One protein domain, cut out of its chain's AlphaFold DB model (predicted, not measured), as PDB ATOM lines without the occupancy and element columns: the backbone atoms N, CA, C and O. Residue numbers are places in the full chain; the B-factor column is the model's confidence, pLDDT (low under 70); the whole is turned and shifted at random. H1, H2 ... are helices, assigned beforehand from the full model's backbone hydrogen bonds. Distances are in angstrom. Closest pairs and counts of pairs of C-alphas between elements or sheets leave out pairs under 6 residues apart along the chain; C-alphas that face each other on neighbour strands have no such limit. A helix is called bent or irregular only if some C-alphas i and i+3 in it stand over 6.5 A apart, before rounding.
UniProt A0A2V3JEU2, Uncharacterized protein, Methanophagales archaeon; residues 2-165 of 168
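Overview. This is residues 2 to 165 of the 168 residues of an uncharacterized protein of Methanophagales archaeon (UniProt A0A2V3JEU2). The long, bent helix H2 arches along one side of a flat body, and the long helix H5 runs through its middle. H4 packs between the arm H2a and H5, the arm H2b crosses H5, and H6 and H7 follow one another along the other side of H5; residues 2 to 14 of H1 stick out alone. The printed part has 164 residues with seven named helices, H1 to H7 along the chain, and no named strand: the class is all helix. It is loose, with a radius of gyration of the C-alphas of 19.4 A and spans of 60 by 43 by 23 A.

Arrangement. Start at H2, residues 23 to 65, assigned as one helix by its hydrogen bonds but bent: C-alphas 46 and 49 are 7.0 A apart, and its arms H2a, residues 23 to 46, and H2b, residues 49 to 65, are about perpendicular at 75 degrees. H2b touches the hub, H5, residues 103 to 132, at a steep tilt of 56 degrees; their closest C-alphas, of Ala 59 and Val 122, are 5.1 A apart. H2a touches H4, residues 88 to 97, at a steep tilt of 39 degrees, closest at the C-alphas of Ser 37 and Ala 93, 5.4 A. H4, H5 and H7, residues 153 to 164, form an up and down bundle, each running against the one before. H4 and H5 are a helical hairpin, closest at the C-alphas of Ala 95 and Arg 106, 5.0 A. H5 and H6, residues 137 to 150, are another, closest at the C-alphas of Met 131 and Ala 139, 5.1 A. H6 and H7 meet only through their link. H3, residues 70 to 75, only just touches H2b, with 3 pairs of C-alphas within 8 A, the closest those of Arg 60 and Ile 73, 7.2 A. H1, residues 2 to 15, touches no helix. Every O i to N i+4 pair is within hydrogen-bond range in H1, H2b, H3, H4, H6 and H7; H2a has 19 of 20 and H5 22 of 26.

Along the chain. Find C-alpha 23 at (49.313, 36.894, 23.282); from there H2a runs 35.5 A, and H2b a further stretch of 24.5 A. H5 begins at (33.850, 33.991, 40.979) and measures 43.6 A. H1 and H6 measure 19.5 A each, H7 16.0 A, H4 14.2 A and H3 8.7 A. H7 ends at C-alpha 164, (29.438, 26.926, 28.144).

Size, cuts and confidence. The farthest C-alphas, of Val 3 and Leu 71, are 64.8 A apart. The printed part has no cut; the link from H3 to H4 is long, 12 residues. Look for pLDDT under 70 at residues 2 to 19, 77 to 84 and 164 to 165.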
ATOM      1  N   ARG A   2      32.126  24.773  -0.147       57.66
ATOM      2  CA  ARG A   2      33.432  25.290   0.361       57.66
ATOM      3  C   ARG A   2      33.258  26.500   1.294       57.66
ATOM      4  O   ARG A   2      33.892  26.568   2.335       57.66
ATOM      5  N   VAL A   3      32.310  27.375   0.951       59.94
ATOM      6  CA  VAL A   3      31.959  28.584   1.716       59.94
ATOM      7  C   VAL A   3      31.286  28.257   3.057       59.94
ATOM      8  O   VAL A   3      31.617  28.874   4.059       59.94
ATOM      9  N   GLU A   4      30.409  27.248   3.115       55.56
ATOM     10  CA  GLU A   4      29.829  26.762   4.385       55.56
ATOM     11  C   GLU A   4      30.880  26.124   5.287       55.56
ATOM     12  O   GLU A   4      30.907  26.404   6.476       55.56
ATOM     13  N   ARG A   5      31.813  25.348   4.720       57.53
ATOM     14  CA  ARG A   5      32.897  24.722   5.488       57.53
ATOM     15  C   ARG A   5      33.852  25.756   6.088       57.53
ATOM     16  O   ARG A   5      34.327  25.566   7.202       57.53
ATOM     17  N   ASP A   6      34.118  26.848   5.373       55.88
ATOM     18  CA  ASP A   6      34.922  27.965   5.880       55.88
ATOM     19  C   ASP A   6      34.154  28.836   6.883       55.88
ATOM     20  O   ASP A   6      34.774  29.394   7.786       55.88
ATOM     21  N   ARG A   7      32.823  28.930   6.770       61.78
ATOM     22  CA  ARG A   7      31.964  29.600   7.757       61.78
ATOM     23  C   ARG A   7      31.884  28.801   9.053       61.78
ATOM     24  O   ARG A   7      32.188  29.358  10.095       61.78
ATOM     25  N   ASP A   8      31.619  27.499   8.985       57.75
ATOM     26  CA  ASP A   8      31.621  26.606  10.149       57.75
ATOM     27  C   ASP A   8      32.996  26.541  10.811       57.75
ATOM     28  O   ASP A   8      33.096  26.496  12.035       57.75
ATOM     29  N   ARG A   9      34.076  26.579  10.020       54.53
ATOM     30  CA  ARG A   9      35.445  26.635  10.540       54.53
ATOM     31  C   ARG A   9      35.751  27.984  11.183       54.53
ATOM     32  O   ARG A   9      36.393  27.991  12.223       54.53
ATOM     33  N   ARG A  10      35.294  29.108  10.619       51.25
ATOM     34  CA  ARG A  10      35.428  30.440  11.241       51.25
ATOM     35  C   ARG A  10      34.587  30.568  12.499       51.25
ATOM     36  O   ARG A  10      35.114  31.036  13.492       51.25
ATOM     37  N   GLU A  11      33.356  30.074  12.502       51.94
ATOM     38  CA  GLU A  11      32.508  30.038  13.691       51.94
ATOM     39  C   GLU A  11      33.059  29.075  14.747       51.94
ATOM     40  O   GLU A  11      32.988  29.363  15.932       51.94
ATOM     41  N   ALA A  12      33.648  27.941  14.361       48.72
ATOM     42  CA  ALA A  12      34.348  27.054  15.290       48.72
ATOM     43  C   ALA A  12      35.633  27.693  15.838       48.72
ATOM     44  O   ALA A  12      35.959  27.483  17.001       48.72
ATOM     45  N   VAL A  13      36.343  28.489  15.033       47.53
ATOM     46  CA  VAL A  13      37.539  29.241  15.445       47.53
ATOM     47  C   VAL A  13      37.172  30.433  16.342       47.53
ATOM     48  O   VAL A  13      37.833  30.622  17.356       47.53
ATOM     49  N   GLU A  14      36.083  31.158  16.063       46.72
ATOM     50  CA  GLU A  14      35.522  32.207  16.933       46.72
ATOM     51  C   GLU A  14      34.964  31.621  18.238       46.72
ATOM     52  O   GLU A  14      35.219  32.152  19.318       46.72
ATOM     53  N   ARG A  15      34.267  30.477  18.180       45.97
ATOM     54  CA  ARG A  15      33.822  29.737  19.376       45.97
ATOM     55  C   ARG A  15      35.004  29.183  20.187       45.97
ATOM     56  O   ARG A  15      34.877  29.024  21.400       45.97
ATOM     57  N   CYS A  16      36.156  28.951  19.551       42.75
ATOM     58  CA  CYS A  16      37.415  28.550  20.190       42.75
ATOM     59  C   CYS A  16      38.291  29.723  20.669       42.75
ATOM     60  O   CYS A  16      39.396  29.487  21.160       42.75
ATOM     61  N   GLU A  17      37.816  30.972  20.651       57.47
ATOM     62  CA  GLU A  17      38.412  32.042  21.461       57.47
ATOM     63  C   GLU A  17      37.983  31.898  22.932       57.47
ATOM     64  O   GLU A  17      37.300  32.762  23.496       57.47
ATOM     65  N   ILE A  18      38.390  30.792  23.571       58.88
ATOM     66  CA  ILE A  18      37.941  30.328  24.901       58.88
ATOM     67  C   ILE A  18      37.925  31.473  25.936       58.88
ATOM     68  O   ILE A  18      37.011  31.563  26.758       58.88
ATOM     69  N   LEU A  19      38.842  32.447  25.833       66.81
ATOM     70  CA  LEU A  19      38.898  33.633  26.706       66.81
ATOM     71  C   LEU A  19      39.151  34.979  25.987       66.81
ATOM     72  O   LEU A  19      39.275  36.003  26.668       66.81
ATOM     73  N   ASN A  20      39.221  34.991  24.645       75.75
ATOM     74  CA  ASN A  20      39.641  36.147  23.828       75.75
ATOM     75  C   ASN A  20      40.813  36.907  24.494       75.75
ATOM     76  O   ASN A  20      40.668  38.028  25.000       75.75
ATOM     77  N   LEU A  21      41.940  36.206  24.652       79.25
ATOM     78  CA  LEU A  21      43.136  36.721  25.318       79.25
ATOM     79  C   LEU A  21      44.143  37.187  24.279       79.25
ATOM     80  O   LEU A  21      44.395  36.498  23.293       79.25
ATOM     81  N   SER A  22      44.778  38.325  24.544       84.44
ATOM     82  CA  SER A  22      45.952  38.725  23.772       84.44
ATOM     83  C   SER A  22      47.115  37.757  24.021       84.44
ATOM     84  O   SER A  22      47.171  37.082  25.051       84.44
ATOM     85  N   ARG A  23      48.104  37.726  23.118       84.12
ATOM     86  CA  ARG A  23      49.313  36.894  23.282       84.12
ATOM     87  C   ARG A  23      49.987  37.103  24.642       84.12
ATOM     88  O   ARG A  23      50.388  36.136  25.281       84.12
ATOM     89  N   ASN A  24      50.083  38.351  25.097       87.44
ATOM     90  CA  ASN A  24      50.706  38.675  26.380       87.44
ATOM     91  C   ASN A  24      49.863  38.166  27.561       87.44
ATOM     92  O   ASN A  24      50.421  37.663  28.529       87.44
ATOM     93  N   GLN A  25      48.529  38.240  27.466       86.81
ATOM     94  CA  GLN A  25      47.623  37.681  28.476       86.81
ATOM     95  C   GLN A  25      47.677  36.151  28.516       86.81
ATOM     96  O   GLN A  25      47.619  35.571  29.594       86.81
ATOM     97  N   LEU A  26      47.815  35.499  27.358       87.31
ATOM     98  CA  LEU A  26      47.988  34.051  27.276       87.31
ATOM     99  C   LEU A  26      49.310  33.613  27.917       87.31
ATOM    100  O   LEU A  26      49.317  32.678  28.710       87.31
ATOM    101  N   LEU A  27      50.416  34.296  27.606       90.06
ATOM    102  CA  LEU A  27      51.720  34.009  28.212       90.06
ATOM    103  C   LEU A  27      51.691  34.200  29.728       90.06
ATOM    104  O   LEU A  27      52.172  33.334  30.455       90.06
ATOM    105  N   LEU A  28      51.089  35.294  30.202       92.25
ATOM    106  CA  LEU A  28      50.936  35.546  31.631       92.25
ATOM    107  C   LEU A  28      50.114  34.440  32.304       92.25
ATOM    108  O   LEU A  28      50.570  33.875  33.291       92.25
ATOM    109  N   PHE A  29      48.968  34.068  31.725       92.06
ATOM    110  CA  PHE A  29      48.137  32.970  32.223       92.06
ATOM    111  C   PHE A  29      48.914  31.652  32.325       92.06
ATOM    112  O   PHE A  29      48.803  30.956  33.329       92.06
ATOM    113  N   LEU A  30      49.711  31.304  31.311       94.31
ATOM    114  CA  LEU A  30      50.508  30.076  31.326       94.31
ATOM    115  C   LEU A  30      51.574  30.103  32.428       94.31
ATOM    116  O   LEU A  30      51.758  29.104  33.119       94.31
ATOM    117  N   ILE A  31      52.250  31.238  32.618       96.44
ATOM    118  CA  ILE A  31      53.244  31.407  33.686       96.44
ATOM    119  C   ILE A  31      52.571  31.302  35.058       96.44
ATOM    120  O   ILE A  31      53.025  30.533  35.904       96.44
ATOM    121  N   GLU A  32      51.470  32.023  35.271       96.19
ATOM    122  CA  GLU A  32      50.700  31.972  36.515       96.19
ATOM    123  C   GLU A  32      50.189  30.557  36.793       96.19
ATOM    124  O   GLU A  32      50.332  30.061  37.908       96.19
ATOM    125  N   PHE A  33      49.664  29.872  35.777       96.44
ATOM    126  CA  PHE A  33      49.224  28.486  35.885       96.44
ATOM    127  C   PHE A  33      50.352  27.559  36.341       96.44
ATOM    128  O   PHE A  33      50.135  26.749  37.242       96.44
ATOM    129  N   LEU A  34      51.549  27.681  35.761       97.12
ATOM    130  CA  LEU A  34      52.704  26.869  36.145       97.12
ATOM    131  C   LEU A  34      53.136  27.148  37.589       97.12
ATOM    132  O   LEU A  34      53.316  26.210  38.363       97.12
ATOM    133  N   VAL A  35      53.251  28.424  37.967       97.62
ATOM    134  CA  VAL A  35      53.651  28.833  39.323       97.62
ATOM    135  C   VAL A  35      52.635  28.351  40.356       97.62
ATOM    136  O   VAL A  35      53.001  27.715  41.343       97.62
ATOM    137  N   VAL A  36      51.347  28.596  40.118       96.88
ATOM    138  CA  VAL A  36      50.276  28.194  41.033       96.88
ATOM    139  C   VAL A  36      50.166  26.671  41.114       96.88
ATOM    140  O   VAL A  36      50.045  26.136  42.214       96.88
ATOM    141  N   SER A  37      50.296  25.953  39.995       96.00
ATOM    142  CA  SER A  37      50.337  24.485  40.003       96.00
ATOM    143  C   SER A  37      51.508  23.955  40.823       96.00
ATOM    144  O   SER A  37      51.321  23.028  41.602       96.00
ATOM    145  N   ALA A  38      52.699  24.552  40.709       95.38
ATOM    146  CA  ALA A  38      53.859  24.149  41.500       95.38
ATOM    147  C   ALA A  38      53.626  24.348  43.008       95.38
ATOM    148  O   ALA A  38      53.937  23.459  43.801       95.38
ATOM    149  N   ILE A  39      53.012  25.469  43.404       95.81
ATOM    150  CA  ILE A  39      52.649  25.744  44.803       95.81
ATOM    151  C   ILE A  39      51.645  24.703  45.316       95.81
ATOM    152  O   ILE A  39      51.852  24.104  46.374       95.81
ATOM    153  N   PHE A  40      50.573  24.446  44.562       94.56
ATOM    154  CA  PHE A  40      49.571  23.454  44.952       94.56
ATOM    155  C   PHE A  40      50.126  22.028  44.948       94.56
ATOM    156  O   PHE A  40      49.730  21.237  45.800       94.56
ATOM    157  N   LEU A  41      51.063  21.696  44.057       93.00
ATOM    158  CA  LEU A  41      51.747  20.403  44.049       93.00
ATOM    159  C   LEU A  41      52.653  20.232  45.276       93.00
ATOM    160  O   LEU A  41      52.653  19.169  45.892       93.00
ATOM    161  N   ALA A  42      53.378  21.277  45.679       92.38
ATOM    162  CA  ALA A  42      54.143  21.255  46.924       92.38
ATOM    163  C   ALA A  42      53.216  21.041  48.134       92.38
ATOM    164  O   ALA A  42      53.497  20.207  48.993       92.38
ATOM    165  N   GLY A  43      52.064  21.720  48.164       91.50
ATOM    166  CA  GLY A  43      51.024  21.490  49.171       91.50
ATOM    167  C   GLY A  43      50.442  20.071  49.129       91.50
ATOM    168  O   GLY A  43      50.228  19.455  50.176       91.50
ATOM    169  N   TRP A  44      50.244  19.518  47.929       91.38
ATOM    170  CA  TRP A  44      49.733  18.163  47.709       91.38
ATOM    171  C   TRP A  44      50.585  17.103  48.398       91.38
ATOM    172  O   TRP A  44      50.035  16.142  48.930       91.38
ATOM    173  N   TYR A  45      51.904  17.291  48.469       85.88
ATOM    174  CA  TYR A  45      52.795  16.359  49.161       85.88
ATOM    175  C   TYR A  45      52.386  16.115  50.628       85.88
ATOM    176  O   TYR A  45      52.535  15.005  51.139       85.88
ATOM    177  N   TYR A  46      51.802  17.119  51.289       88.50
ATOM    178  CA  TYR A  46      51.370  17.030  52.685       88.50
ATOM    179  C   TYR A  46      49.946  16.487  52.846       88.50
ATOM    180  O   TYR A  46      49.678  15.726  53.775       88.50
ATOM    181  N   ILE A  47      49.023  16.853  51.949       89.94
ATOM    182  CA  ILE A  47      47.598  16.478  52.062       89.94
ATOM    183  C   ILE A  47      47.220  15.226  51.260       89.94
ATOM    184  O   ILE A  47      46.202  14.592  51.540       89.94
ATOM    185  N   GLY A  48      48.033  14.845  50.275       88.62
ATOM    186  CA  GLY A  48      47.718  13.801  49.301       88.62
ATOM    187  C   GLY A  48      47.507  12.440  49.951       88.62
ATOM    188  O   GLY A  48      46.601  11.709  49.564       88.62
ATOM    189  N   ARG A  49      48.261  12.124  51.011       87.50
ATOM    190  CA  ARG A  49      48.062  10.891  51.789       87.50
ATOM    191  C   ARG A  49      46.676  10.835  52.434       87.50
ATOM    192  O   ARG A  49      46.020   9.797  52.394       87.50
ATOM    193  N   TRP A  50      46.213  11.943  53.014       89.25
ATOM    194  CA  TRP A  50      44.877  12.008  53.609       89.25
ATOM    195  C   TRP A  50      43.790  11.850  52.542       89.25
ATOM    196  O   TRP A  50      42.865  11.057  52.717       89.25
ATOM    197  N   TYR A  51      43.948  12.531  51.405       91.00
ATOM    198  CA  TYR A  51      43.044  12.384  50.268       91.00
ATOM    199  C   TYR A  51      42.985  10.939  49.758       91.00
ATOM    200  O   TYR A  51      41.903  10.391  49.564       91.00
ATOM    201  N   GLN A  52      44.135  10.287  49.602       88.88
ATOM    202  CA  GLN A  52      44.212   8.902  49.147       88.88
ATOM    203  C   GLN A  52      43.509   7.937  50.100       88.88
ATOM    204  O   GLN A  52      42.807   7.035  49.649       88.88
ATOM    205  N   ASN A  53      43.634   8.151  51.411       88.88
ATOM    206  CA  ASN A  53      42.898   7.368  52.402       88.88
ATOM    207  C   ASN A  53      41.381   7.553  52.256       88.88
ATOM    208  O   ASN A  53      40.631   6.583  52.359       88.88
ATOM    209  N   LEU A  54      40.920   8.780  51.986       91.75
ATOM    210  CA  LEU A  54      39.510   9.059  51.715       91.75
ATOM    211  C   LEU A  54      39.030   8.298  50.468       91.75
ATOM    212  O   LEU A  54      38.038   7.577  50.544       91.75
ATOM    213  N   VAL A  55      39.757   8.401  49.351       92.06
ATOM    214  CA  VAL A  55      39.443   7.680  48.104       92.06
ATOM    215  C   VAL A  55      39.395   6.170  48.351       92.06
ATOM    216  O   VAL A  55      38.433   5.509  47.961       92.06
ATOM    217  N   PHE A  56      40.393   5.620  49.046       91.19
ATOM    218  CA  PHE A  56      40.455   4.193  49.343       91.19
ATOM    219  C   PHE A  56      39.285   3.723  50.214       91.19
ATOM    220  O   PHE A  56      38.729   2.657  49.961       91.19
ATOM    221  N   ASN A  57      38.856   4.518  51.198       91.81
ATOM    222  CA  ASN A  57      37.687   4.184  52.011       91.81
ATOM    223  C   ASN A  57      36.414   4.059  51.163       91.81
ATOM    224  O   ASN A  57      35.655   3.110  51.349       91.81
ATOM    225  N   PHE A  58      36.201   4.963  50.204       94.12
ATOM    226  CA  PHE A  58      35.069   4.865  49.278       94.12
ATOM    227  C   PHE A  58      35.209   3.677  48.320       94.12
ATOM    228  O   PHE A  58      34.259   2.915  48.153       94.12
ATOM    229  N   ALA A  59      36.398   3.461  47.751       93.44
ATOM    230  CA  ALA A  59      36.665   2.306  46.896       93.44
ATOM    231  C   ALA A  59      36.408   0.985  47.631       93.44
ATOM    232  O   ALA A  59      35.772   0.087  47.091       93.44
ATOM    233  N   ARG A  60      36.816   0.888  48.901       92.62
ATOM    234  CA  ARG A  60      36.566  -0.275  49.754       92.62
ATOM    235  C   ARG A  60      35.077  -0.587  49.894       92.62
ATOM    236  O   ARG A  60      34.723  -1.762  49.869       92.62
ATOM    237  N   LEU A  61      34.214   0.420  50.038       94.25
ATOM    238  CA  LEU A  61      32.762   0.203  50.108       94.25
ATOM    239  C   LEU A  61      32.236  -0.430  48.816       94.25
ATOM    240  O   LEU A  61      31.491  -1.406  48.873       94.25
ATOM    241  N   VAL A  62      32.674   0.084  47.664       95.19
ATOM    242  CA  VAL A  62      32.302  -0.458  46.348       95.19
ATOM    243  C   VAL A  62      32.810  -1.892  46.187       95.19
ATOM    244  O   VAL A  62      32.054  -2.772  45.794       95.19
ATOM    245  N   LEU A  63      34.063  -2.159  46.551       94.00
ATOM    246  CA  LEU A  63      34.680  -3.482  46.423       94.00
ATOM    247  C   LEU A  63      34.014  -4.536  47.311       94.00
ATOM    248  O   LEU A  63      33.785  -5.657  46.864       94.00
ATOM    249  N   LEU A  64      33.650  -4.171  48.544       94.62
ATOM    250  CA  LEU A  64      32.866  -5.044  49.419       94.62
ATOM    251  C   LEU A  64      31.494  -5.348  48.802       94.62
ATOM    252  O   LEU A  64      31.060  -6.497  48.828       94.62
ATOM    253  N   ALA A  65      30.831  -4.350  48.209       95.62
ATOM    254  CA  ALA A  65      29.557  -4.546  47.515       95.62
ATOM    255  C   ALA A  65      29.688  -5.424  46.254       95.62
ATOM    256  O   ALA A  65      28.744  -6.119  45.895       95.62
ATOM    257  N   MET A  66      30.860  -5.435  45.612       94.12
ATOM    258  CA  MET A  66      31.184  -6.333  44.496       94.12
ATOM    259  C   MET A  66      31.517  -7.771  44.935       94.12
ATOM    260  O   MET A  66      31.670  -8.636  44.077       94.12
ATOM    261  N   GLY A  67      31.626  -8.038  46.242       93.69
ATOM    262  CA  GLY A  67      31.879  -9.372  46.796       93.69
ATOM    263  C   GLY A  67      33.336  -9.671  47.156       93.69
ATOM    264  O   GLY A  67      33.623 -10.790  47.576       93.69
ATOM    265  N   TYR A  68      34.251  -8.700  47.046       91.88
ATOM    266  CA  TYR A  68      35.642  -8.892  47.467       91.88
ATOM    267  C   TYR A  68      35.771  -8.929  48.993       91.88
ATOM    268  O   TYR A  68      35.141  -8.158  49.724       91.88
ATOM    269  N   THR A  69      36.633  -9.804  49.496       91.69
ATOM    270  CA  THR A  69      36.901  -9.968  50.925       91.69
ATOM    271  C   THR A  69      37.829  -8.877  51.464       91.69
ATOM    272  O   THR A  69      38.628  -8.268  50.752       91.69
ATOM    273  N   LYS A  70      37.794  -8.655  52.786       89.56
ATOM    274  CA  LYS A  70      38.730  -7.730  53.454       89.56
ATOM    275  C   LYS A  70      40.197  -8.139  53.266       89.56
ATOM    276  O   LYS A  70      41.054  -7.262  53.270       89.56
ATOM    277  N   LEU A  71      40.466  -9.440  53.126       87.38
ATOM    278  CA  LEU A  71      41.809  -9.974  52.910       87.38
ATOM    279  C   LEU A  71      42.329  -9.583  51.518       87.38
ATOM    280  O   LEU A  71      43.417  -9.029  51.413       87.38
ATOM    281  N   GLU A  72      41.519  -9.785  50.475       87.38
ATOM    282  CA  GLU A  72      41.851  -9.393  49.096       87.38
ATOM    283  C   GLU A  72      42.050  -7.879  48.969       87.38
ATOM    284  O   GLU A  72      42.997  -7.423  48.333       87.38
ATOM    285  N   ILE A  73      41.204  -7.088  49.639       86.75
ATOM    286  CA  ILE A  73      41.329  -5.624  49.680       86.75
ATOM    287  C   ILE A  73      42.612  -5.179  50.389       86.75
ATOM    288  O   ILE A  73      43.245  -4.222  49.951       86.75
ATOM    289  N   GLY A  74      43.013  -5.865  51.461       81.12
ATOM    290  CA  GLY A  74      44.243  -5.559  52.194       81.12
ATOM    291  C   GLY A  74      45.528  -5.983  51.476       81.12
ATOM    292  O   GLY A  74      46.584  -5.427  51.764       81.12
ATOM    293  N   ALA A  75      45.450  -6.939  50.547       79.56
ATOM    294  CA  ALA A  75      46.608  -7.438  49.803       79.56
ATOM    295  C   ALA A  75      47.108  -6.456  48.726       79.56
ATOM    296  O   ALA A  75      48.279  -6.490  48.347       79.56
ATOM    297  N   LEU A  76      46.243  -5.559  48.241       72.00
ATOM    298  CA  LEU A  76      46.618  -4.515  47.290       72.00
ATOM    299  C   LEU A  76      47.312  -3.354  48.015       72.00
ATOM    300  O   LEU A  76      46.677  -2.518  48.657       72.00
ATOM    301  N   ASN A  77      48.639  -3.286  47.888       68.25
ATOM    302  CA  ASN A  77      49.431  -2.183  48.425       68.25
ATOM    303  C   ASN A  77      49.207  -0.903  47.597       68.25
ATOM    304  O   ASN A  77      49.774  -0.736  46.519       68.25
ATOM    305  N   LEU A  78      48.383   0.009  48.117       68.31
ATOM    306  CA  LEU A  78      48.061   1.302  47.496       68.31
ATOM    307  C   LEU A  78      48.714   2.491  48.220       68.31
ATOM    308  O   LEU A  78      48.323   3.639  47.998       68.31
ATOM    309  N   SER A  79      49.695   2.221  49.085       61.03
ATOM    310  CA  SER A  79      50.283   3.190  50.023       61.03
ATOM    311  C   SER A  79      50.850   4.443  49.348       61.03
ATOM    312  O   SER A  79      50.766   5.527  49.921       61.03
ATOM    313  N   ASP A  80      51.342   4.310  48.111       63.06
ATOM    314  CA  ASP A  80      51.994   5.390  47.357       63.06
ATOM    315  C   ASP A  80      51.170   5.911  46.168       63.06
ATOM    316  O   ASP A  80      51.610   6.794  45.433       63.06
ATOM    317  N   ALA A  81      49.934   5.430  45.986       66.38
ATOM    318  CA  ALA A  81      49.076   5.855  44.874       66.38
ATOM    319  C   ALA A  81      48.716   7.359  44.921       66.38
ATOM    320  O   ALA A  81      48.360   7.952  43.904       66.38
ATOM    321  N   TYR A  82      48.890   8.011  46.077       60.16
ATOM    322  CA  TYR A  82      48.683   9.453  46.239       60.16
ATOM    323  C   TYR A  82      49.636  10.314  45.394       60.16
ATOM    324  O   TYR A  82      49.285  11.445  45.050       60.16
ATOM    325  N   LEU A  83      50.820   9.797  45.040       58.50
ATOM    326  CA  LEU A  83      51.808  10.512  44.224       58.50
ATOM    327  C   LEU A  83      51.371  10.670  42.762       58.50
ATOM    328  O   LEU A  83      51.938  11.485  42.041       58.50
ATOM    329  N   VAL A  84      50.351   9.922  42.331       64.81
ATOM    330  CA  VAL A  84      49.857   9.906  40.945       64.81
ATOM    331  C   VAL A  84      48.500  10.620  40.814       64.81
ATOM    332  O   VAL A  84      48.073  10.966  39.717       64.81
ATOM    333  N   ASN A  85      47.845  10.928  41.939       74.50
ATOM    334  CA  ASN A  85      46.488  11.486  42.001       74.50
ATOM    335  C   ASN A  85      46.460  13.017  42.146       74.50
ATOM    336  O   ASN A  85      45.584  13.586  42.794       74.50
ATOM    337  N   PHE A  86      47.413  13.714  41.525       83.12
ATOM    338  CA  PHE A  86      47.542  15.171  41.625       83.12
ATOM    339  C   PHE A  86      46.612  15.941  40.680       83.12
ATOM    340  O   PHE A  86      46.751  17.148  40.562       83.12
ATOM    341  N   ASN A  87      45.634  15.306  40.029       90.56
ATOM    342  CA  ASN A  87      44.715  15.967  39.090       90.56
ATOM    343  C   ASN A  87      43.888  17.116  39.692       90.56
ATOM    344  O   ASN A  87      43.409  17.989  38.965       90.56
ATOM    345  N   LEU A  88      43.736  17.146  41.017       91.81
ATOM    346  CA  LEU A  88      43.143  18.285  41.714       91.81
ATOM    347  C   LEU A  88      44.011  19.547  41.600       91.81
ATOM    348  O   LEU A  88      43.467  20.644  41.540       91.81
ATOM    349  N   VAL A  89      45.335  19.401  41.507       94.44
ATOM    350  CA  VAL A  89      46.293  20.507  41.365       94.44
ATOM    351  C   VAL A  89      46.014  21.343  40.110       94.44
ATOM    352  O   VAL A  89      45.711  22.527  40.268       94.44
ATOM    353  N   PRO A  90      46.045  20.789  38.876       94.88
ATOM    354  CA  PRO A  90      45.750  21.574  37.686       94.88
ATOM    355  C   PRO A  90      44.303  22.080  37.672       94.88
ATOM    356  O   PRO A  90      44.082  23.191  37.207       94.88
ATOM    357  N   LEU A  91      43.323  21.348  38.223       95.75
ATOM    358  CA  LEU A  91      41.936  21.835  38.311       95.75
ATOM    359  C   LEU A  91      41.845  23.118  39.152       95.75
ATOM    360  O   LEU A  91      41.257  24.109  38.717       95.75
ATOM    361  N   ILE A  92      42.436  23.101  40.350       95.62
ATOM    362  CA  ILE A  92      42.439  24.249  41.260       95.62
ATOM    363  C   ILE A  92      43.232  25.398  40.639       95.62
ATOM    364  O   ILE A  92      42.746  26.527  40.616       95.62
ATOM    365  N   ALA A  93      44.409  25.119  40.078       96.56
ATOM    366  CA  ALA A  93      45.223  26.132  39.420       96.56
ATOM    367  C   ALA A  93      44.461  26.808  38.273       96.56
ATOM    368  O   ALA A  93      44.391  28.034  38.237       96.56
ATOM    369  N   LEU A  94      43.802  26.039  37.398       95.88
ATOM    370  CA  LEU A  94      42.939  26.573  36.341       95.88
ATOM    371  C   LEU A  94      41.824  27.446  36.931       95.88
ATOM    372  O   LEU A  94      41.658  28.592  36.514       95.88
ATOM    373  N   ALA A  95      41.098  26.967  37.941       94.94
ATOM    374  CA  ALA A  95      40.039  27.744  38.585       94.94
ATOM    375  C   ALA A  95      40.543  29.047  39.233       94.94
ATOM    376  O   ALA A  95      39.772  29.997  39.340       94.94
ATOM    377  N   VAL A  96      41.811  29.128  39.646       95.31
ATOM    378  CA  VAL A  96      42.416  30.304  40.301       95.31
ATOM    379  C   VAL A  96      43.014  31.291  39.300       95.31
ATOM    380  O   VAL A  96      42.765  32.490  39.407       95.31
ATOM    381  N   VAL A  97      43.752  30.823  38.299       94.75
ATOM    382  CA  VAL A  97      44.541  31.706  37.419       94.75
ATOM    383  C   VAL A  97      43.827  32.077  36.127       94.75
ATOM    384  O   VAL A  97      44.264  32.977  35.423       94.75
ATOM    385  N   THR A  98      42.704  31.422  35.797       91.62
ATOM    386  CA  THR A  98      41.990  31.720  34.548       91.62
ATOM    387  C   THR A  98      41.563  33.192  34.507       91.62
ATOM    388  O   THR A  98      40.759  33.619  35.345       91.62
ATOM    389  N   PRO A  99      42.051  33.987  33.541       85.25
ATOM    390  CA  PRO A  99      41.705  35.397  33.445       85.25
ATOM    391  C   PRO A  99      40.242  35.567  33.033       85.25
ATOM    392  O   PRO A  99      39.672  34.724  32.342       85.25
ATOM    393  N   LYS A 100      39.624  36.681  33.445       85.31
ATOM    394  CA  LYS A 100      38.225  37.044  33.120       85.31
ATOM    395  C   LYS A 100      37.165  36.034  33.597       85.31
ATOM    396  O   LYS A 100      35.988  36.174  33.269       85.31
ATOM    397  N   LEU A 101      37.548  35.037  34.393       87.12
ATOM    398  CA  LEU A 101      36.614  34.082  34.971       87.12
ATOM    399  C   LEU A 101      35.957  34.686  36.220       87.12
ATOM    400  O   LEU A 101      36.635  35.035  37.191       87.12
ATOM    401  N   THR A 102      34.629  34.814  36.199       90.19
ATOM    402  CA  THR A 102      33.834  35.283  37.348       90.19
ATOM    403  C   THR A 102      33.964  34.332  38.537       90.19
ATOM    404  O   THR A 102      34.091  33.126  38.322       90.19
ATOM    405  N   LEU A 103      33.812  34.828  39.770       91.81
ATOM    406  CA  LEU A 103      33.850  33.991  40.979       91.81
ATOM    407  C   LEU A 103      32.863  32.812  40.922       91.81
ATOM    408  O   LEU A 103      33.240  31.697  41.264       91.81
ATOM    409  N   LYS A 104      31.644  33.032  40.406       92.50
ATOM    410  CA  LYS A 104      30.636  31.976  40.207       92.50
ATOM    411  C   LYS A 104      31.194  30.801  39.394       92.50
ATOM    412  O   LYS A 104      31.204  29.678  39.882       92.50
ATOM    413  N   LYS A 105      31.742  31.072  38.207       90.06
ATOM    414  CA  LYS A 105      32.338  30.040  37.342       90.06
ATOM    415  C   LYS A 105      33.530  29.332  37.985       90.06
ATOM    416  O   LYS A 105      33.707  28.137  37.791       90.06
ATOM    417  N   ARG A 106      34.346  30.047  38.766       94.50
ATOM    418  CA  ARG A 106      35.452  29.428  39.519       94.50
ATOM    419  C   ARG A 106      34.919  28.403  40.515       94.50
ATOM    420  O   ARG A 106      35.417  27.285  40.561       94.50
ATOM    421  N   ILE A 107      33.881  28.776  41.263       95.56
ATOM    422  CA  ILE A 107      33.212  27.881  42.211       95.56
ATOM    423  C   ILE A 107      32.587  26.696  41.472       95.56
ATOM    424  O   ILE A 107      32.772  25.570  41.910       95.56
ATOM    425  N   GLU A 108      31.920  26.909  40.337       94.31
ATOM    426  CA  GLU A 108      31.333  25.823  39.536       94.31
ATOM    427  C   GLU A 108      32.386  24.815  39.060       94.31
ATOM    428  O   GLU A 108      32.178  23.612  39.208       94.31
ATOM    429  N   ILE A 109      33.545  25.281  38.571       95.19
ATOM    430  CA  ILE A 109      34.665  24.399  38.198       95.19
ATOM    431  C   ILE A 109      35.088  23.526  39.375       95.19
ATOM    432  O   ILE A 109      35.323  22.333  39.193       95.19
ATOM    433  N   LEU A 110      35.179  24.090  40.578       96.69
ATOM    434  CA  LEU A 110      35.603  23.346  41.761       96.69
ATOM    435  C   LEU A 110      34.508  22.397  42.265       96.69
ATOM    436  O   LEU A 110      34.786  21.231  42.528       96.69
ATOM    437  N   VAL A 111      33.266  22.870  42.364       96.44
ATOM    438  CA  VAL A 111      32.119  22.102  42.872       96.44
ATOM    439  C   VAL A 111      31.773  20.934  41.956       96.44
ATOM    440  O   VAL A 111      31.367  19.890  42.451       96.44
ATOM    441  N   ILE A 112      31.957  21.073  40.643       95.31
ATOM    442  CA  ILE A 112      31.755  19.976  39.689       95.31
ATOM    443  C   ILE A 112      33.032  19.141  39.572       95.31
ATOM    444  O   ILE A 112      32.990  17.912  39.618       95.31
ATOM    445  N   GLY A 113      34.184  19.797  39.442       94.69
ATOM    446  CA  GLY A 113      35.442  19.127  39.146       94.69
ATOM    447  C   GLY A 113      35.979  18.271  40.283       94.69
ATOM    448  O   GLY A 113      36.455  17.168  40.022       94.69
ATOM    449  N   ILE A 114      35.872  18.724  41.536       94.94
ATOM    450  CA  ILE A 114      36.376  17.962  42.685       94.94
ATOM    451  C   ILE A 114      35.621  16.629  42.832       94.94
ATOM    452  O   ILE A 114      36.296  15.598  42.886       94.94
ATOM    453  N   PRO A 115      34.269  16.580  42.839       95.44
ATOM    454  CA  PRO A 115      33.542  15.312  42.885       95.44
ATOM    455  C   PRO A 115      33.810  14.408  41.682       95.44
ATOM    456  O   PRO A 115      34.006  13.211  41.867       95.44
ATOM    457  N   VAL A 116      33.866  14.959  40.462       94.31
ATOM    458  CA  VAL A 116      34.152  14.163  39.255       94.31
ATOM    459  C   VAL A 116      35.526  13.505  39.355       94.31
ATOM    460  O   VAL A 116      35.641  12.293  39.180       94.31
ATOM    461  N   LEU A 117      36.565  14.274  39.695       93.38
ATOM    462  CA  LEU A 117      37.909  13.729  39.875       93.38
ATOM    463  C   LEU A 117      37.957  12.725  41.027       93.38
ATOM    464  O   LEU A 117      38.577  11.680  40.886       93.38
ATOM    465  N   PHE A 118      37.278  12.996  42.142       93.31
ATOM    466  CA  PHE A 118      37.196  12.061  43.264       93.31
ATOM    467  C   PHE A 118      36.590  10.713  42.862       93.31
ATOM    468  O   PHE A 118      37.160   9.671  43.173       93.31
ATOM    469  N   LEU A 119      35.474  10.715  42.133       92.75
ATOM    470  CA  LEU A 119      34.841   9.483  41.663       92.75
ATOM    471  C   LEU A 119      35.723   8.725  40.669       92.75
ATOM    472  O   LEU A 119      35.774   7.498  40.716       92.75
ATOM    473  N   LEU A 120      36.455   9.436  39.810       91.19
ATOM    474  CA  LEU A 120      37.438   8.818  38.924       91.19
ATOM    475  C   LEU A 120      38.587   8.178  39.720       91.19
ATOM    476  O   LEU A 120      38.906   7.020  39.467       91.19
ATOM    477  N   HIS A 121      39.126   8.862  40.737       90.50
ATOM    478  CA  HIS A 121      40.106   8.299  41.680       90.50
ATOM    479  C   HIS A 121      39.601   7.009  42.336       90.50
ATOM    480  O   HIS A 121      40.339   6.028  42.428       90.50
ATOM    481  N   VAL A 122      38.330   6.978  42.746       92.00
ATOM    482  CA  VAL A 122      37.696   5.771  43.292       92.00
ATOM    483  C   VAL A 122      37.619   4.668  42.233       92.00
ATOM    484  O   VAL A 122      38.000   3.532  42.514       92.00
ATOM    485  N   LEU A 123      37.168   4.988  41.019       91.38
ATOM    486  CA  LEU A 123      37.027   4.022  39.929       91.38
ATOM    487  C   LEU A 123      38.373   3.406  39.517       91.38
ATOM    488  O   LEU A 123      38.425   2.200  39.276       91.38
ATOM    489  N   ASP A 124      39.455   4.189  39.482       89.25
ATOM    490  CA  ASP A 124      40.803   3.682  39.186       89.25
ATOM    491  C   ASP A 124      41.264   2.637  40.201       89.25
ATOM    492  O   ASP A 124      41.833   1.613  39.827       89.25
ATOM    493  N   ILE A 125      40.962   2.837  41.487       89.69
ATOM    494  CA  ILE A 125      41.238   1.816  42.502       89.69
ATOM    495  C   ILE A 125      40.355   0.592  42.268       89.69
ATOM    496  O   ILE A 125      40.860  -0.528  42.253       89.69
ATOM    497  N   VAL A 126      39.048   0.791  42.078       91.75
ATOM    498  CA  VAL A 126      38.084  -0.308  41.947       91.75
ATOM    499  C   VAL A 126      38.414  -1.199  40.750       91.75
ATOM    500  O   VAL A 126      38.396  -2.418  40.887       91.75
ATOM    501  N   VAL A 127      38.768  -0.627  39.595       91.06
ATOM    502  CA  VAL A 127      39.013  -1.398  38.366       91.06
ATOM    503  C   VAL A 127      40.281  -2.258  38.433       91.06
ATOM    504  O   VAL A 127      40.367  -3.293  37.767       91.06
ATOM    505  N   ARG A 128      41.249  -1.898  39.289       88.88
ATOM    506  CA  ARG A 128      42.462  -2.704  39.507       88.88
ATOM    507  C   ARG A 128      42.146  -4.080  40.091       88.88
ATOM    508  O   ARG A 128      42.862  -5.029  39.797       88.88
ATOM    509  N   PHE A 129      41.073  -4.222  40.864       89.81
ATOM    510  CA  PHE A 129      40.701  -5.496  41.486       89.81
ATOM    511  C   PHE A 129      40.313  -6.576  40.468       89.81
ATOM    512  O   PHE A 129      41.006  -7.591  40.404       89.81
ATOM    513  N   PRO A 130      39.292  -6.391  39.609       90.44
ATOM    514  CA  PRO A 130      38.984  -7.371  38.574       90.44
ATOM    515  C   PRO A 130      40.133  -7.540  37.570       90.44
ATOM    516  O   PRO A 130      40.274  -8.617  36.996       90.44
ATOM    517  N   MET A 131      40.981  -6.523  37.379       89.44
ATOM    518  CA  MET A 131      42.171  -6.631  36.532       89.44
ATOM    519  C   MET A 131      43.240  -7.562  37.127       89.44
ATOM    520  O   MET A 131      43.764  -8.404  36.403       89.44
ATOM    521  N   TYR A 132      43.577  -7.424  38.413       86.38
ATOM    522  CA  TYR A 132      44.658  -8.191  39.046       86.38
ATOM    523  C   TYR A 132      44.206  -9.532  39.630       86.38
ATOM    524  O   TYR A 132      44.964 -10.491  39.548       86.38
ATOM    525  N   ILE A 133      43.000  -9.608  40.199       86.44
ATOM    526  CA  ILE A 133      42.487 -10.823  40.858       86.44
ATOM    527  C   ILE A 133      41.812 -11.747  39.843       86.44
ATOM    528  O   ILE A 133      42.093 -12.940  39.802       86.44
ATOM    529  N   ASN A 134      40.944 -11.193  38.992       86.44
ATOM    530  CA  ASN A 134      40.147 -11.982  38.045       86.44
ATOM    531  C   ASN A 134      40.767 -12.015  36.636       86.44
ATOM    532  O   ASN A 134      40.161 -12.566  35.720       86.44
ATOM    533  N   HIS A 135      41.925 -11.372  36.438       88.19
ATOM    534  CA  HIS A 135      42.600 -11.226  35.142       88.19
ATOM    535  C   HIS A 135      41.695 -10.691  34.016       88.19
ATOM    536  O   HIS A 135      41.879 -11.007  32.840       88.19
ATOM    537  N   SER A 136      40.713  -9.851  34.359       93.31
ATOM    538  CA  SER A 136      39.707  -9.364  33.416       93.31
ATOM    539  C   SER A 136      40.313  -8.441  32.352       93.31
ATOM    540  O   SER A 136      40.805  -7.351  32.653       93.31
ATOM    541  N   GLU A 137      40.219  -8.849  31.083       92.94
ATOM    542  CA  GLU A 137      40.606  -8.035  29.918       92.94
ATOM    543  C   GLU A 137      39.778  -6.747  29.814       92.94
ATOM    544  O   GLU A 137      40.305  -5.680  29.504       92.94
ATOM    545  N   PHE A 138      38.486  -6.820  30.147       90.62
ATOM    546  CA  PHE A 138      37.615  -5.647  30.159       90.62
ATOM    547  C   PHE A 138      38.089  -4.615  31.191       90.62
ATOM    548  O   PHE A 138      38.228  -3.438  30.865       90.62
ATOM    549  N   ALA A 139      38.416  -5.055  32.411       90.25
ATOM    550  CA  ALA A 139      38.956  -4.171  33.442       90.25
ATOM    551  C   ALA A 139      40.293  -3.540  33.021       90.25
ATOM    552  O   ALA A 139      40.520  -2.357  33.264       90.25
ATOM    553  N   ARG A 140      41.150  -4.294  32.323       90.12
ATOM    554  CA  ARG A 140      42.413  -3.782  31.773       90.12
ATOM    555  C   ARG A 140      42.192  -2.705  30.714       90.12
ATOM    556  O   ARG A 140      42.859  -1.676  30.749       90.12
ATOM    557  N   MET A 141      41.242  -2.918  29.802       89.94
ATOM    558  CA  MET A 141      40.856  -1.924  28.798       89.94
ATOM    559  C   MET A 141      40.327  -0.645  29.460       89.94
ATOM    560  O   MET A 141      40.723   0.455  29.072       89.94
ATOM    561  N   VAL A 142      39.471  -0.777  30.480       88.75
ATOM    562  CA  VAL A 142      38.949   0.366  31.243       88.75
ATOM    563  C   VAL A 142      40.085   1.106  31.951       88.75
ATOM    564  O   VAL A 142      40.202   2.314  31.780       88.75
ATOM    565  N   TYR A 143      40.973   0.404  32.660       86.75
ATOM    566  CA  TYR A 143      42.137   0.999  33.326       86.75
ATOM    567  C   TYR A 143      43.054   1.755  32.348       86.75
ATOM    568  O   TYR A 143      43.432   2.899  32.598       86.75
ATOM    569  N   ALA A 144      43.356   1.162  31.188       84.75
ATOM    570  CA  ALA A 144      44.163   1.810  30.155       84.75
ATOM    571  C   ALA A 144      43.485   3.071  29.588       84.75
ATOM    572  O   ALA A 144      44.138   4.095  29.383       84.75
ATOM    573  N   SER A 145      42.167   3.015  29.377       83.50
ATOM    574  CA  SER A 145      41.379   4.151  28.881       83.50
ATOM    575  C   SER A 145      41.330   5.291  29.896       83.50
ATOM    576  O   SER A 145      41.468   6.458  29.526       83.50
ATOM    577  N   ILE A 146      41.185   4.945  31.180       80.62
ATOM    578  CA  ILE A 146      41.255   5.886  32.295       80.62
ATOM    579  C   ILE A 146      42.612   6.588  32.264       80.62
ATOM    580  O   ILE A 146      42.620   7.807  32.168       80.62
ATOM    581  N   GLY A 147      43.737   5.869  32.222       71.75
ATOM    582  CA  GLY A 147      45.077   6.475  32.250       71.75
ATOM    583  C   GLY A 147      45.321   7.574  31.199       71.75
ATOM    584  O   GLY A 147      45.907   8.607  31.518       71.75
ATOM    585  N   VAL A 148      44.826   7.399  29.968       70.12
ATOM    586  CA  VAL A 148      44.961   8.405  28.894       70.12
ATOM    587  C   VAL A 148      44.001   9.581  29.090       70.12
ATOM    588  O   VAL A 148      44.403  10.739  28.965       70.12
ATOM    589  N   ALA A 149      42.734   9.306  29.411       75.00
ATOM    590  CA  ALA A 149      41.718  10.345  29.573       75.00
ATOM    591  C   ALA A 149      41.930  11.181  30.847       75.00
ATOM    592  O   ALA A 149      41.619  12.372  30.873       75.00
ATOM    593  N   TRP A 150      42.491  10.571  31.889       80.62
ATOM    594  CA  TRP A 150      42.623  11.122  33.233       80.62
ATOM    595  C   TRP A 150      43.373  12.442  33.277       80.62
ATOM    596  O   TRP A 150      42.901  13.391  33.897       80.62
ATOM    597  N   MET A 151      44.514  12.531  32.592       82.12
ATOM    598  CA  MET A 151      45.340  13.743  32.587       82.12
ATOM    599  C   MET A 151      44.608  14.943  31.973       82.12
ATOM    600  O   MET A 151      44.882  16.087  32.329       82.12
ATOM    601  N   ALA A 152      43.654  14.692  31.072       89.69
ATOM    602  CA  ALA A 152      42.903  15.731  30.382       89.69
ATOM    603  C   ALA A 152      41.668  16.209  31.163       89.69
ATOM    604  O   ALA A 152      41.193  17.315  30.907       89.69
ATOM    605  N   VAL A 153      41.147  15.428  32.118       91.94
ATOM    606  CA  VAL A 153      39.880  15.733  32.812       91.94
ATOM    607  C   VAL A 153      39.849  17.133  33.441       91.94
ATOM    608  O   VAL A 153      38.873  17.846  33.195       91.94
ATOM    609  N   PRO A 154      40.882  17.597  34.175       94.00
ATOM    610  CA  PRO A 154      40.893  18.953  34.728       94.00
ATOM    611  C   PRO A 154      40.700  20.036  33.658       94.00
ATOM    612  O   PRO A 154      39.942  20.986  33.854       94.00
ATOM    613  N   PHE A 155      41.337  19.854  32.499       92.75
ATOM    614  CA  PHE A 155      41.257  20.773  31.368       92.75
ATOM    615  C   PHE A 155      39.904  20.690  30.666       92.75
ATOM    616  O   PHE A 155      39.352  21.724  30.313       92.75
ATOM    617  N   ILE A 156      39.340  19.492  30.502       92.00
ATOM    618  CA  ILE A 156      38.012  19.306  29.903       92.00
ATOM    619  C   ILE A 156      36.953  20.009  30.753       92.00
ATOM    620  O   ILE A 156      36.170  20.790  30.221       92.00
ATOM    621  N   ILE A 157      36.957  19.786  32.070       93.19
ATOM    622  CA  ILE A 157      36.006  20.420  32.995       93.19
ATOM    623  C   ILE A 157      36.143  21.941  32.940       93.19
ATOM    624  O   ILE A 157      35.146  22.654  32.810       93.19
ATOM    625  N   TRP A 158      37.382  22.435  32.982       93.25
ATOM    626  CA  TRP A 158      37.668  23.855  32.850       93.25
ATOM    627  C   TRP A 158      37.160  24.433  31.524       93.25
ATOM    628  O   TRP A 158      36.414  25.407  31.560       93.25
ATOM    629  N   VAL A 159      37.500  23.839  30.371       90.25
ATOM    630  CA  VAL A 159      37.055  24.319  29.049       90.25
ATOM    631  C   VAL A 159      35.538  24.319  28.978       90.25
ATOM    632  O   VAL A 159      34.951  25.334  28.609       90.25
ATOM    633  N   VAL A 160      34.894  23.210  29.356       89.56
ATOM    634  CA  VAL A 160      33.438  23.085  29.292       89.56
ATOM    635  C   VAL A 160      32.792  24.214  30.081       89.56
ATOM    636  O   VAL A 160      31.993  24.936  29.504       89.56
ATOM    637  N   ILE A 161      33.166  24.454  31.337       87.00
ATOM    638  CA  ILE A 161      32.512  25.471  32.184       87.00
ATOM    639  C   ILE A 161      32.926  26.902  31.798       87.00
ATOM    640  O   ILE A 161      32.100  27.819  31.797       87.00
ATOM    641  N   ALA A 162      34.189  27.114  31.421       84.88
ATOM    642  CA  ALA A 162      34.666  28.419  30.973       84.88
ATOM    643  C   ALA A 162      33.945  28.877  29.692       84.88
ATOM    644  O   ALA A 162      33.601  30.059  29.579       84.88
ATOM    645  N   VAL A 163      33.668  27.944  28.770       75.38
ATOM    646  CA  VAL A 163      33.032  28.206  27.468       75.38
ATOM    647  C   VAL A 163      31.500  28.184  27.539       75.38
ATOM    648  O   VAL A 163      30.861  29.094  27.013       75.38
ATOM    649  N   SER A 164      30.894  27.193  28.197       67.12
ATOM    650  CA  SER A 164      29.438  26.926  28.144       67.12
ATOM    651  C   SER A 164      28.544  28.007  28.759       67.12
ATOM    652  O   SER A 164      27.338  28.002  28.540       67.12
ATOM    653  N   LEU A 165      29.114  28.969  29.483       52.47
ATOM    654  CA  LEU A 165      28.371  30.042  30.149       52.47
ATOM    655  C   LEU A 165      28.674  31.433  29.569       52.47
ATOM    656  O   LEU A 165      28.637  32.425  30.293       52.47
TER     657      LEU A 165